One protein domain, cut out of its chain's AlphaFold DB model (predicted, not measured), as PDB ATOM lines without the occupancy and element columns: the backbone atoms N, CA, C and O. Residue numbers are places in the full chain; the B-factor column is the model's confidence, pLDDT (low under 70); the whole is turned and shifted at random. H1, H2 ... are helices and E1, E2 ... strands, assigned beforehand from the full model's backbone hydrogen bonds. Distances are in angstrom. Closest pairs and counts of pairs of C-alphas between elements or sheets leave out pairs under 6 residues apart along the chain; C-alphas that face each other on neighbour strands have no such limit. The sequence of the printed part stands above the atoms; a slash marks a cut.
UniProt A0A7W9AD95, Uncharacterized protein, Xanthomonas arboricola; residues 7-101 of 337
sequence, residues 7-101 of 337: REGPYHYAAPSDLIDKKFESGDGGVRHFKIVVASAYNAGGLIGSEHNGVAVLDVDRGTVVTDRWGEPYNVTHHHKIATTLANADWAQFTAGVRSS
ATOM      1  N   ARG A   7      21.947 -22.645  86.315       86.19
ATOM      2  CA  ARG A   7      21.910 -22.972  84.887       86.19
ATOM      3  C   ARG A   7      23.292 -23.321  84.346       86.19
ATOM      4  O   ARG A   7      24.276 -22.702  84.742       86.19
ATOM      5  N   GLU A   8      23.330 -24.251  83.402       84.88
ATOM      6  CA  GLU A   8      24.499 -24.601  82.597       84.88
ATOM      7  C   GLU A   8      24.024 -24.824  81.154       84.88
ATOM      8  O   GLU A   8      23.279 -25.764  80.872       84.88
ATOM      9  N   GLY A   9      24.395 -23.919  80.243       79.06
ATOM     10  CA  GLY A   9      23.789 -23.874  78.909       79.06
ATOM     11  C   GLY A   9      22.253 -23.770  78.997       79.06
ATOM     12  O   GLY A   9      21.755 -22.944  79.767       79.06
ATOM     13  N   PRO A  10      21.490 -24.601  78.258       77.81
ATOM     14  CA  PRO A  10      20.028 -24.623  78.338       77.81
ATOM     15  C   PRO A  10      19.482 -25.424  79.540       77.81
ATOM     16  O   PRO A  10      18.270 -25.497  79.730       77.81
ATOM     17  N   TYR A  11      20.336 -26.042  80.365       86.38
ATOM     18  CA  TYR A  11      19.909 -26.925  81.453       86.38
ATOM     19  C   TYR A  11      19.818 -26.174  82.775       86.38
ATOM     20  O   TYR A  11      20.784 -25.571  83.240       86.38
ATOM     21  N   HIS A  12      18.654 -26.251  83.407       87.06
ATOM     22  CA  HIS A  12      18.361 -25.624  84.684       87.06
ATOM     23  C   HIS A  12      18.316 -26.672  85.801       87.06
ATOM     24  O   HIS A  12      17.763 -27.759  85.627       87.06
ATOM     25  N   TYR A  13      18.874 -26.354  86.967       89.12
ATOM     26  CA  TYR A  13      19.014 -27.317  88.063       89.12
ATOM     27  C   TYR A  13      18.795 -26.687  89.446       89.12
ATOM     28  O   TYR A  13      18.785 -25.459  89.605       89.12
ATOM     29  N   ALA A  14      18.511 -27.536  90.438       86.44
ATOM     30  CA  ALA A  14      17.954 -27.116  91.722       86.44
ATOM     31  C   ALA A  14      19.026 -26.753  92.757       86.44
ATOM     32  O   ALA A  14      18.803 -25.848  93.563       86.44
ATOM     33  N   ALA A  15      20.177 -27.424  92.740       89.19
ATOM     34  CA  ALA A  15      21.270 -27.193  93.683       89.19
ATOM     35  C   ALA A  15      22.647 -27.267  93.002       89.19
ATOM     36  O   ALA A  15      22.810 -28.008  92.042       89.19
ATOM     37  N   PRO A  16      23.693 -26.593  93.521       90.25
ATOM     38  CA  PRO A  16      25.041 -26.682  92.950       90.25
ATOM     39  C   PRO A  16      25.591 -28.114  92.860       90.25
ATOM     40  O   PRO A  16      26.378 -28.408  91.972       90.25
ATOM     41  N   SER A  17      25.149 -29.011  93.750       90.69
ATOM     42  CA  SER A  17      25.487 -30.441  93.734       90.69
ATOM     43  C   SER A  17      24.934 -31.211  92.531       90.69
ATOM     44  O   SER A  17      25.343 -32.346  92.298       90.69
ATOM     45  N   ASP A  18      23.996 -30.620  91.793       92.75
ATOM     46  CA  ASP A  18      23.380 -31.209  90.603       92.75
ATOM     47  C   ASP A  18      24.240 -30.989  89.352       92.75
ATOM     48  O   ASP A  18      23.911 -31.499  88.283       92.75
ATOM     49  N   LEU A  19      25.345 -30.250  89.483       95.44
ATOM     50  CA  LEU A  19      26.371 -30.083  88.467       95.44
ATOM     51  C   LEU A  19      27.653 -30.786  88.927       95.44
ATOM     52  O   LEU A  19      28.211 -30.457  89.973       95.44
ATOM     53  N   ILE A  20      28.129 -31.744  88.136       96.81
ATOM     54  CA  ILE A  20      29.351 -32.498  88.423       96.81
ATOM     55  C   ILE A  20      30.358 -32.279  87.295       96.81
ATOM     56  O   ILE A  20      30.090 -32.623  86.143       96.81
ATOM     57  N   ASP A  21      31.538 -31.771  87.643       96.25
ATOM     58  CA  ASP A  21      32.685 -31.722  86.740       96.25
ATOM     59  C   ASP A  21      33.357 -33.099  86.661       96.25
ATOM     60  O   ASP A  21      33.822 -33.653  87.663       96.25
ATOM     61  N   LYS A  22      33.443 -33.650  85.451       95.88
ATOM     62  CA  LYS A  22      34.128 -34.906  85.153       95.88
ATOM     63  C   LYS A  22      35.313 -34.630  84.243       95.88
ATOM     64  O   LYS A  22      35.177 -34.012  83.193       95.88
ATOM     65  N   LYS A  23      36.486 -35.106  84.649       95.56
ATOM     66  CA  LYS A  23      37.730 -34.942  83.900       95.56
ATOM     67  C   LYS A  23      38.317 -36.298  83.559       95.56
ATOM     68  O   LYS A  23      38.281 -37.204  84.394       95.56
ATOM     69  N   PHE A  24      38.877 -36.409  82.365       94.50
ATOM     70  CA  PHE A  24      39.673 -37.555  81.958       94.50
ATOM     71  C   PHE A  24      41.029 -37.079  81.451       94.50
ATOM     72  O   PHE A  24      41.096 -36.147  80.651       94.50
ATOM     73  N   GLU A  25      42.100 -37.714  81.916       91.81
ATOM     74  CA  GLU A  25      43.437 -37.500  81.364       91.81
ATOM     75  C   GLU A  25      43.487 -38.088  79.957       91.81
ATOM     76  O   GLU A  25      43.107 -39.243  79.742       91.81
ATOM     77  N   SER A  26      43.915 -37.282  78.993       85.88
ATOM     78  CA  SER A  26      44.083 -37.736  77.622       85.88
ATOM     79  C   SER A  26      45.425 -38.442  77.445       85.88
ATOM     80  O   SER A  26      46.388 -38.209  78.182       85.88
ATOM     81  N   GLY A  27      45.510 -39.307  76.432       76.31
ATOM     82  CA  GLY A  27      46.739 -40.055  76.139       76.31
ATOM     83  C   GLY A  27      47.940 -39.174  75.761       76.31
ATOM     84  O   GLY A  27      49.082 -39.614  75.874       76.31
ATOM     85  N   ASP A  28      47.697 -37.933  75.341       79.25
ATOM     86  CA  ASP A  28      48.692 -36.924  74.965       79.25
ATOM     87  C   ASP A  28      49.020 -35.919  76.090       79.25
ATOM     88  O   ASP A  28      49.722 -34.935  75.857       79.25
ATOM     89  N   GLY A  29      48.573 -36.180  77.326       77.50
ATOM     90  CA  GLY A  29      48.947 -35.403  78.517       77.50
ATOM     91  C   GLY A  29      48.101 -34.151  78.772       77.50
ATOM     92  O   GLY A  29      48.421 -33.362  79.662       77.50
ATOM     93  N   GLY A  30      47.029 -33.969  78.007       86.50
ATOM     94  CA  GLY A  30      45.979 -32.994  78.268       86.50
ATOM     95  C   GLY A  30      44.871 -33.540  79.173       86.50
ATOM     96  O   GLY A  30      44.940 -34.642  79.723       86.50
ATOM     97  N   VAL A  31      43.816 -32.744  79.346       91.12
ATOM     98  CA  VAL A  31      42.630 -33.129  80.118       91.12
ATOM     99  C   VAL A  31      41.385 -32.790  79.320       91.12
ATOM    100  O   VAL A  31      41.242 -31.654  78.873       91.12
ATOM    101  N   ARG A  32      40.485 -33.765  79.187       91.81
ATOM    102  CA  ARG A  32      39.154 -33.575  78.611       91.81
ATOM    103  C   ARG A  32      38.110 -33.375  79.710       91.81
ATOM    104  O   ARG A  32      38.069 -34.146  80.672       91.81
ATOM    105  N   HIS A  33      37.276 -32.355  79.567       94.19
ATOM    106  CA  HIS A  33      36.310 -31.856  80.533       94.19
ATOM    107  C   HIS A  33      34.878 -32.112  80.073       94.19
ATOM    108  O   HIS A  33      34.443 -31.697  78.999       94.19
ATOM    109  N   PHE A  34      34.108 -32.720  80.962       94.75
ATOM    110  CA  PHE A  34      32.678 -32.904  80.816       94.75
ATOM    111  C   PHE A  34      31.955 -32.325  82.022       94.75
ATOM    112  O   PHE A  34      32.450 -32.381  83.149       94.75
ATOM    113  N   LYS A  35      30.745 -31.827  81.793       96.19
ATOM    114  CA  LYS A  35      29.802 -31.468  82.850       96.19
ATOM    115  C   LYS A  35      28.616 -32.414  82.800       96.19
ATOM    116  O   LYS A  35      28.013 -32.603  81.746       96.19
ATOM    117  N   ILE A  36      28.288 -33.008  83.939       96.50
ATOM    118  CA  ILE A  36      27.110 -33.856  84.114       96.50
ATOM    119  C   ILE A  36      26.095 -33.043  84.912       96.50
ATOM    120  O   ILE A  36      26.377 -32.643  86.040       96.50
ATOM    121  N   VAL A  37      24.927 -32.793  84.324       94.56
ATOM    122  CA  VAL A  37      23.872 -31.953  84.900       94.56
ATOM    123  C   VAL A  37      22.660 -32.818  85.222       94.56
ATOM    124  O   VAL A  37      22.093 -33.440  84.326       94.56
ATOM    125  N   VAL A  38      22.229 -32.842  86.482       93.19
ATOM    126  CA  VAL A  38      20.908 -33.351  86.881       93.19
ATOM    127  C   VAL A  38      19.897 -32.226  86.657       93.19
ATOM    128  O   VAL A  38      19.651 -31.381  87.520       93.19
ATOM    129  N   ALA A  39      19.351 -32.174  85.446       86.94
ATOM    130  CA  ALA A  39      18.450 -31.119  85.017       86.94
ATOM    131  C   ALA A  39      17.073 -31.283  85.676       86.94
ATOM    132  O   ALA A  39      16.399 -32.306  85.530       86.94
ATOM    133  N   SER A  40      16.657 -30.241  86.396       79.75
ATOM    134  CA  SER A  40      15.319 -30.104  86.990       79.75
ATOM    135  C   SER A  40      14.341 -29.361  86.079       79.75
ATOM    136  O   SER A  40      13.137 -29.380  86.342       79.75
ATOM    137  N   ALA A  41      14.874 -28.682  85.063       71.19
ATOM    138  CA  ALA A  41      14.142 -28.137  83.936       71.19
ATOM    139  C   ALA A  41      15.096 -27.878  82.760       71.19
ATOM    140  O   ALA A  41      16.322 -27.879  82.907       71.19
ATOM    141  N   TYR A  42      14.528 -27.606  81.595       71.19
ATOM    142  CA  TYR A  42      15.259 -27.180  80.406       71.19
ATOM    143  C   TYR A  42      14.654 -25.895  79.871       71.19
ATOM    144  O   TYR A  42      13.435 -25.741  79.893       71.19
ATOM    145  N   ASN A  43      15.512 -24.996  79.404       61.09
ATOM    146  CA  ASN A  43      15.118 -23.771  78.738       61.09
ATOM    147  C   ASN A  43      15.163 -23.971  77.221       61.09
ATOM    148  O   ASN A  43      16.236 -23.970  76.618       61.09
ATOM    149  N   ALA A  44      13.985 -24.150  76.628       56.34
ATOM    150  CA  ALA A  44      13.795 -24.223  75.185       56.34
ATOM    151  C   ALA A  44      13.367 -22.848  74.656       56.34
ATOM    152  O   ALA A  44      12.185 -22.633  74.407       56.34
ATOM    153  N   GLY A  45      14.300 -21.896  74.556       50.00
ATOM    154  CA  GLY A  45      13.991 -20.570  73.998       50.00
ATOM    155  C   GLY A  45      12.955 -19.783  74.814       50.00
ATOM    156  O   GLY A  45      11.980 -19.284  74.274       50.00
ATOM    157  N   GLY A  46      13.119 -19.727  76.138       44.88
ATOM    158  CA  GLY A  46      12.295 -18.918  77.048       44.88
ATOM    159  C   GLY A  46      11.325 -19.711  77.931       44.88
ATOM    160  O   GLY A  46      10.962 -19.232  79.006       44.88
ATOM    161  N   LEU A  47      10.962 -20.948  77.568       42.44
ATOM    162  CA  LEU A  47      10.188 -21.835  78.446       42.44
ATOM    163  C   LEU A  47      11.094 -22.711  79.304       42.44
ATOM    164  O   LEU A  47      11.811 -23.562  78.784       42.44
ATOM    165  N   ILE A  48      10.984 -22.550  80.623       62.44
ATOM    166  CA  ILE A  48      11.560 -23.465  81.611       62.44
ATOM    167  C   ILE A  48      10.522 -24.547  81.908       62.44
ATOM    168  O   ILE A  48       9.543 -24.302  82.616       62.44
ATOM    169  N   GLY A  49      10.733 -25.737  81.356       60.97
ATOM    170  CA  GLY A  49       9.791 -26.847  81.444       60.97
ATOM    171  C   GLY A  49      10.411 -28.135  81.989       60.97
ATOM    172  O   GLY A  49      11.621 -28.353  81.887       60.97
ATOM    173  N   SER A  50       9.584 -28.990  82.600       64.12
ATOM    174  CA  SER A  50      10.008 -30.267  83.194       64.12
ATOM    175  C   SER A  50      10.047 -31.439  82.207       64.12
ATOM    176  O   SER A  50      10.440 -32.550  82.565       64.12
ATOM    177  N   GLU A  51       9.641 -31.209  80.956       59.50
ATOM    178  CA  GLU A  51       9.604 -32.182  79.856       59.50
ATOM    179  C   GLU A  51      10.967 -32.802  79.530       59.50
ATOM    180  O   GLU A  51      11.046 -33.826  78.848       59.50
ATOM    181  N   HIS A  52      12.050 -32.192  80.008       65.06
ATOM    182  CA  HIS A  52      13.423 -32.627  79.762       65.06
ATOM    183  C   HIS A  52      14.190 -32.898  81.057       65.06
ATOM    184  O   HIS A  52      15.421 -32.896  81.063       65.06
ATOM    185  N   ASN A  53      13.462 -33.163  82.145       81.94
ATOM    186  CA  ASN A  53      14.064 -33.586  83.400       81.94
ATOM    187  C   ASN A  53      14.814 -34.899  83.205       81.94
ATOM    188  O   ASN A  53      14.276 -35.866  82.663       81.94
ATOM    189  N   GLY A  54      16.056 -34.931  83.668       88.62
ATOM    190  CA  GLY A  54      16.959 -36.044  83.428       88.62
ATOM    191  C   GLY A  54      18.409 -35.639  83.601       88.62
ATOM    192  O   GLY A  54      18.722 -34.536  84.045       88.62
ATOM    193  N   VAL A  55      19.306 -36.540  83.226       92.81
ATOM    194  CA  VAL A  55      20.738 -36.249  83.172       92.81
ATOM    195  C   VAL A  55      21.111 -35.758  81.778       92.81
ATOM    196  O   VAL A  55      20.784 -36.403  80.778       92.81
ATOM    197  N   ALA A  56      21.809 -34.627  81.728       92.88
ATOM    198  CA  ALA A  56      22.503 -34.136  80.548       92.88
ATOM    199  C   ALA A  56      24.016 -34.247  80.739       92.88
ATOM    200  O   ALA A  56      24.533 -34.053  81.839       92.88
ATOM    201  N   VAL A  57      24.726 -34.566  79.663       94.38
ATOM    202  CA  VAL A  57      26.189 -34.619  79.627       94.38
ATOM    203  C   VAL A  57      26.666 -33.652  78.558       94.38
ATOM    204  O   VAL A  57      26.311 -33.786  77.386       94.38
ATOM    205  N   LEU A  58      27.470 -32.683  78.975       92.62
ATOM    206  CA  LEU A  58      28.040 -31.641  78.131       92.62
ATOM    207  C   LEU A  58      29.533 -31.898  77.988       92.62
ATOM    208  O   LEU A  58      30.226 -32.081  78.987       92.62
ATOM    209  N   ASP A  59      30.020 -31.895  76.757       91.81
ATOM    210  CA  ASP A  59      31.447 -31.824  76.468       91.81
ATOM    211  C   ASP A  59      31.844 -30.350  76.471       91.81
ATOM    212  O   ASP A  59      31.430 -29.592  75.591       91.81
ATOM    213  N   VAL A  60      32.588 -29.936  77.497       90.19
ATOM    214  CA  VAL A  60      32.941 -28.528  77.708       90.19
ATOM    215  C   VAL A  60      33.966 -28.080  76.680       90.19
ATOM    216  O   VAL A  60      33.839 -26.983  76.140       90.19
ATOM    217  N   ASP A  61      34.950 -28.925  76.374       88.00
ATOM    218  CA  ASP A  61      36.029 -28.539  75.467       88.00
ATOM    219  C   ASP A  61      35.529 -28.439  74.019       88.00
ATOM    220  O   ASP A  61      36.029 -27.632  73.234       88.00
ATOM    221  N   ARG A  62      34.503 -29.223  73.661       85.19
ATOM    222  CA  ARG A  62      33.832 -29.120  72.354       85.19
ATOM    223  C   ARG A  62      32.578 -28.263  72.355       85.19
ATOM    224  O   ARG A  62      32.023 -28.055  71.285       85.19
ATOM    225  N   GLY A  63      32.108 -27.791  73.504       84.69
ATOM    226  CA  GLY A  63      30.856 -27.041  73.617       84.69
ATOM    227  C   GLY A  63      29.657 -27.740  72.970       84.69
ATOM    228  O   GLY A  63      28.843 -27.097  72.310       84.69
ATOM    229  N   THR A  64      29.567 -29.063  73.118       85.88
ATOM    230  CA  THR A  64      28.500 -29.888  72.528       85.88
ATOM    231  C   THR A  64      27.734 -30.653  73.595       85.88
ATOM    232  O   THR A  64      28.303 -31.089  74.597       85.88
ATOM    233  N   VAL A  65      26.448 -30.903  73.346       87.81
ATOM    234  CA  VAL A  65      25.652 -31.840  74.149       87.81
ATOM    235  C   VAL A  65      25.956 -33.268  73.686       87.81
ATOM    236  O   VAL A  65      25.740 -33.604  72.525       87.81
ATOM    237  N   VAL A  66      26.445 -34.116  74.593       89.81
ATOM    238  CA  VAL A  66      26.723 -35.541  74.327       89.81
ATOM    239  C   VAL A  66      25.432 -36.351  74.377       89.81
ATOM    240  O   VAL A  66      25.136 -37.146  73.486       89.81
ATOM    241  N   THR A  67      24.662 -36.139  75.441       90.06
ATOM    242  CA  THR A  67      23.322 -36.688  75.629       90.06
ATOM    243  C   THR A  67      22.522 -35.773  76.536       90.06
ATOM    244  O   THR A  67      23.082 -35.093  77.396       90.06
ATOM    245  N   ASP A  68      21.205 -35.817  76.401       89.56
ATOM    246  CA  ASP A  68      20.270 -35.241  77.356       89.56
ATOM    247  C   ASP A  68      19.104 -36.191  77.649       89.56
ATOM    248  O   ASP A  68      19.042 -37.305  77.126       89.56
ATOM    249  N   ARG A  69      18.219 -35.774  78.565       84.88
ATOM    250  CA  ARG A  69      16.977 -36.485  78.913       84.88
ATOM    251  C   ARG A  69      17.204 -37.932  79.374       84.88
ATOM    252  O   ARG A  69      16.334 -38.786  79.208       84.88
ATOM    253  N   TRP A  70      18.364 -38.235  79.964       89.19
ATOM    254  CA  TRP A  70      18.648 -39.587  80.436       89.19
ATOM    255  C   TRP A  70      18.014 -39.833  81.809       89.19
ATOM    256  O   TRP A  70      18.387 -39.224  82.813       89.19
ATOM    257  N   GLY A  71      17.062 -40.762  81.844       86.69
ATOM    258  CA  GLY A  71      16.360 -41.206  83.043       86.69
ATOM    259  C   GLY A  71      14.850 -41.074  82.879       86.69
ATOM    260  O   GLY A  71      14.358 -40.598  81.861       86.69
ATOM    261  N   GLU A  72      14.099 -41.516  83.882       83.19
ATOM    262  CA  GLU A  72      12.639 -41.369  83.872       83.19
ATOM    263  C   GLU A  72      12.258 -39.923  84.207       83.19
ATOM    264  O   GLU A  72      12.763 -39.396  85.206       83.19
ATOM    265  N   PRO A  73      11.355 -39.280  83.446       73.25
ATOM    266  CA  PRO A  73      10.847 -37.961  83.801       73.25
ATOM    267  C   PRO A  73      10.325 -37.969  85.246       73.25
ATOM    268  O   PRO A  73       9.603 -38.881  85.642       73.25
ATOM    269  N   TYR A  74      10.713 -36.965  86.039       79.25
ATOM    270  CA  TYR A  74      10.333 -36.783  87.455       79.25
ATOM    271  C   TYR A  74      10.977 -37.723  88.492       79.25
ATOM    272  O   TYR A  74      10.710 -37.573  89.686       79.25
ATOM    273  N   ASN A  75      11.870 -38.636  88.101       86.81
ATOM    274  CA  ASN A  75      12.563 -39.522  89.041       86.81
ATOM    275  C   ASN A  75      13.960 -38.990  89.418       86.81
ATOM    276  O   ASN A  75      14.988 -39.520  88.998       86.81
ATOM    277  N   VAL A  76      13.993 -37.943  90.248       86.19
ATOM    278  CA  VAL A  76      15.236 -37.245  90.642       86.19
ATOM    279  C   VAL A  76      16.255 -38.190  91.293       86.19
ATOM    280  O   VAL A  76      17.451 -38.119  91.010       86.19
ATOM    281  N   THR A  77      15.799 -39.150  92.105       89.94
ATOM    282  CA  THR A  77      16.671 -40.172  92.712       89.94
ATOM    283  C   THR A  77      17.373 -41.024  91.654       89.94
ATOM    284  O   THR A  77      18.563 -41.325  91.779       89.94
ATOM    285  N   HIS A  78      16.658 -41.406  90.594       92.06
ATOM    286  CA  HIS A  78      17.244 -42.135  89.474       92.06
ATOM    287  C   HIS A  78      18.247 -41.262  88.708       92.06
ATOM    288  O   HIS A  78      19.335 -41.743  88.386       92.06
ATOM    289  N   HIS A  79      17.946 -39.978  88.492       93.31
ATOM    290  CA  HIS A  79      18.869 -39.046  87.832       93.31
ATOM    291  C   HIS A  79      20.182 -38.901  88.604       93.31
ATOM    292  O   HIS A  79      21.253 -39.064  88.024       93.31
ATOM    293  N   HIS A  80      20.125 -38.714  89.926       93.94
ATOM    294  CA  HIS A  80      21.332 -38.676  90.758       93.94
ATOM    295  C   HIS A  80      22.129 -39.976  90.707       93.94
ATOM    296  O   HIS A  80      23.361 -39.939  90.711       93.94
ATOM    297  N   LYS A  81      21.458 -41.131  90.636       94.50
ATOM    298  CA  LYS A  81      22.138 -42.424  90.499       94.50
ATOM    299  C   LYS A  81      22.883 -42.525  89.168       94.50
ATOM    300  O   LYS A  81      24.033 -42.966  89.167       94.50
ATOM    301  N   ILE A  82      22.270 -42.097  88.063       95.31
ATOM    302  CA  ILE A  82      22.920 -42.032  86.744       95.31
ATOM    303  C   ILE A  82      24.128 -41.091  86.810       95.31
ATOM    304  O   ILE A  82      25.242 -41.511  86.498       95.31
ATOM    305  N   ALA A  83      23.937 -39.860  87.294       95.75
ATOM    306  CA  ALA A  83      24.996 -38.859  87.381       95.75
ATOM    307  C   ALA A  83      26.175 -39.332  88.246       95.75
ATOM    308  O   ALA A  83      27.325 -39.231  87.832       95.75
ATOM    309  N   THR A  84      25.897 -39.941  89.402       96.06
ATOM    310  CA  THR A  84      26.922 -40.516  90.291       96.06
ATOM    311  C   THR A  84      27.655 -41.684  89.631       96.06
ATOM    312  O   THR A  84      28.864 -41.833  89.803       96.06
ATOM    313  N   THR A  85      26.948 -42.518  88.866       96.56
ATOM    314  CA  THR A  85      27.564 -43.636  88.135       96.56
ATOM    315  C   THR A  85      28.543 -43.109  87.087       96.56
ATOM    316  O   THR A  85      29.692 -43.537  87.062       96.56
ATOM    317  N   LEU A  86      28.129 -42.126  86.284       96.88
ATOM    318  CA  LEU A  86      28.984 -41.489  85.275       96.88
ATOM    319  C   LEU A  86      30.160 -40.726  85.895       96.88
ATOM    320  O   LEU A  86      31.278 -40.791  85.390       96.88
ATOM    321  N   ALA A  87      29.934 -40.035  87.013       96.50
ATOM    322  CA  ALA A  87      30.977 -39.297  87.720       96.50
ATOM    323  C   ALA A  87      32.115 -40.214  88.196       96.50
ATOM    324  O   ALA A  87      33.284 -39.830  88.147       96.50
ATOM    325  N   ASN A  88      31.790 -41.443  88.602       96.69
ATOM    326  CA  ASN A  88      32.764 -42.427  89.078       96.69
ATOM    327  C   ASN A  88      33.302 -43.357  87.979       96.69
ATOM    328  O   ASN A  88      34.234 -44.111  88.237       96.69
ATOM    329  N   ALA A  89      32.738 -43.302  86.772       96.94
ATOM    330  CA  ALA A  89      33.132 -44.154  85.659       96.94
ATOM    331  C   ALA A  89      34.550 -43.833  85.157       96.94
ATOM    332  O   ALA A  89      34.952 -42.665  85.107       96.94
ATOM    333  N   ASP A  90      35.295 -44.856  84.743       95.88
ATOM    334  CA  ASP A  90      36.460 -44.664  83.872       95.88
ATOM    335  C   ASP A  90      36.021 -44.283  82.442       95.88
ATOM    336  O   ASP A  90      34.828 -44.191  82.148       95.88
ATOM    337  N   TRP A  91      36.979 -44.006  81.551       94.50
ATOM    338  CA  TRP A  91      36.674 -43.571  80.183       94.50
ATOM    339  C   TRP A  91      35.794 -44.581  79.434       94.50
ATOM    340  O   TRP A  91      34.769 -44.204  78.869       94.50
ATOM    341  N   ALA A  92      36.137 -45.869  79.492       94.56
ATOM    342  CA  ALA A  92      35.409 -46.920  78.791       94.56
ATOM    343  C   ALA A  92      33.975 -47.081  79.322       94.56
ATOM    344  O   ALA A  92      33.022 -47.196  78.548       94.56
ATOM    345  N   GLN A  93      33.801 -47.052  80.643       96.50
ATOM    346  CA  GLN A  93      32.492 -47.108  81.292       96.50
ATOM    347  C   GLN A  93      31.651 -45.869  80.974       96.50
ATOM    348  O   GLN A  93      30.451 -45.988  80.718       96.50
ATOM    349  N   PHE A  94      32.267 -44.686  80.965       96.19
ATOM    350  CA  PHE A  94      31.596 -43.425  80.675       96.19
ATOM    351  C   PHE A  94      31.083 -43.385  79.235       96.19
ATOM    352  O   PHE A  94      29.891 -43.150  79.025       96.19
ATOM    353  N   THR A  95      31.941 -43.676  78.250       94.44
ATOM    354  CA  THR A  95      31.560 -43.648  76.829       94.44
ATOM    355  C   THR A  95      30.549 -44.739  76.489       94.44
ATOM    356  O   THR A  95      29.621 -44.497  75.718       94.44
ATOM    357  N   ALA A  96      30.665 -45.937  77.071       93.00
ATOM    358  CA  ALA A  96      29.651 -46.983  76.928       93.00
ATOM    359  C   ALA A  96      28.301 -46.549  77.523       93.00
ATOM    360  O   ALA A  96      27.262 -46.717  76.885       93.00
ATOM    361  N   GLY A  97      28.325 -45.936  78.710       92.88
ATOM    362  CA  GLY A  97      27.141 -45.406  79.375       92.88
ATOM    363  C   GLY A  97      26.410 -44.385  78.508       92.88
ATOM    364  O   GLY A  97      25.250 -44.604  78.158       92.88
ATOM    365  N   VAL A  98      27.085 -43.305  78.106       93.31
ATOM    366  CA  VAL A  98      26.448 -42.245  77.306       93.31
ATOM    367  C   VAL A  98      25.985 -42.747  75.939       93.31
ATOM    368  O   VAL A  98      24.897 -42.374  75.522       93.31
ATOM    369  N   ARG A  99      26.711 -43.657  75.273       90.25
ATOM    370  CA  ARG A  99      26.270 -44.239  73.987       90.25
ATOM    371  C   ARG A  99      25.003 -45.083  74.111       90.25
ATOM    372  O   ARG A  99      24.232 -45.165  73.165       90.25
ATOM    373  N   SER A 100      24.788 -45.706  75.269       88.50
ATOM    374  CA  SER A 100      23.576 -46.488  75.545       88.50
ATOM    375  C   SER A 100      22.371 -45.636  75.956       88.50
ATOM    376  O   SER A 100      21.269 -46.161  76.119       88.50
ATOM    377  N   SER A 101      22.570 -44.331  76.158       89.31
ATOM    378  CA  SER A 101      21.512 -43.441  76.614       89.31
ATOM    379  C   SER A 101      20.518 -43.105  75.484       89.31
ATOM    380  O   SER A 101      20.921 -42.967  74.328       89.31
TER     381      SER A 101
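AT A GLANCE: This is residues 7 to 101 of the 337 residues of an uncharacterized protein of Xanthomonas arboricola (UniProt A0A7W9AD95). A twisted sheet of four strands, E2 E3 E6 E7, has the helices H1 and H2 over one face, while the small sheet E1 E4 E5 stands at one end of its other face, only partly face to face with it. The hairpin of E2 and E3 reaches toward the opposite end of the long axis. The printed part has 95 residues, with seven named strands followed by two named helices, E1 E2 E3 E4 E5 E6 E7 H1 H2; both sheets are antiparallel, in the orders E2 E3 E6 E7 and E1 E4 E5. The class is mixed, helices and strands; the whole is compact, with a radius of gyration of the C-alphas of 13.0 A, and elongated, spanning 41 by 25 by 23 A.

IN THESE COORDINATES: In the larger sheet, E2 is residues 19 to 25, 19.9 A long, and E3 is residues 31 to 39, 24.8 A, beginning at C-alpha 31 (42.630, -33.129, 80.118). E6 is residues 54 to 59, 16.6 A, and E7 residues 64 to 70, 15.9 A. The smaller sheet has E1, residues 11 to 13, 6.7 A; E4, residues 41 to 44, 9.6 A; and E5, residues 47 to 49, 5.9 A. H1 is residues 76 to 88, 18.3 A, beginning at (15.236, -37.245, 90.642); H2 is residues 91 to 99, 12.1 A, ending at (26.270, -44.239, 73.987).

HOW THE PARTS SIT: E2 and E3 form a hairpin, with N 22 and O 34 2.8 A apart. E3 and E6 are antiparallel, with N 37 and O 56 at 2.8 A. E6 and E7 form a hairpin, with N 57 and O 67 at 2.8 A. H1 and H2 are on the same face of this sheet, as two layers, helices on one face of a sheet. H1 has a height over the sheet of 8.4 A and runs along the strands, at 2 degrees to E3 on the local plane; the closest C-alphas of H1 and E3 are those of His 79 and Val 38, 6.1 A apart. H2, at a height over the sheet of 8.6 A, is only just over none of the strands, with 2 of its C-alphas falling on E7. H1 and H2, a helical hairpin, only just touch, with 3 pairs of C-alphas within 8 A, made by residue 86 of H1 alone; the closest are those of Leu 86 and Phe 94, 5.6 A apart. In both helices every O i to N i+4 pair is within hydrogen-bond range. The two sheets form a sandwich, two sheets face to face, their strands at 63 degrees. N 12 of E1 and O 41 of E4 are 2.9 A apart; in the hairpin of E4 and E5, N 42 and O 49 are 3.0 A apart.

THE WHOLE: The C-alphas farthest apart, those of Asp 28 and Leu 47, are 41.5 A from each other. The printed part has no cut, and the links between named elements are tight. The mean pLDDT of the printed part is 86.2; residues 43 to 52 are under 70.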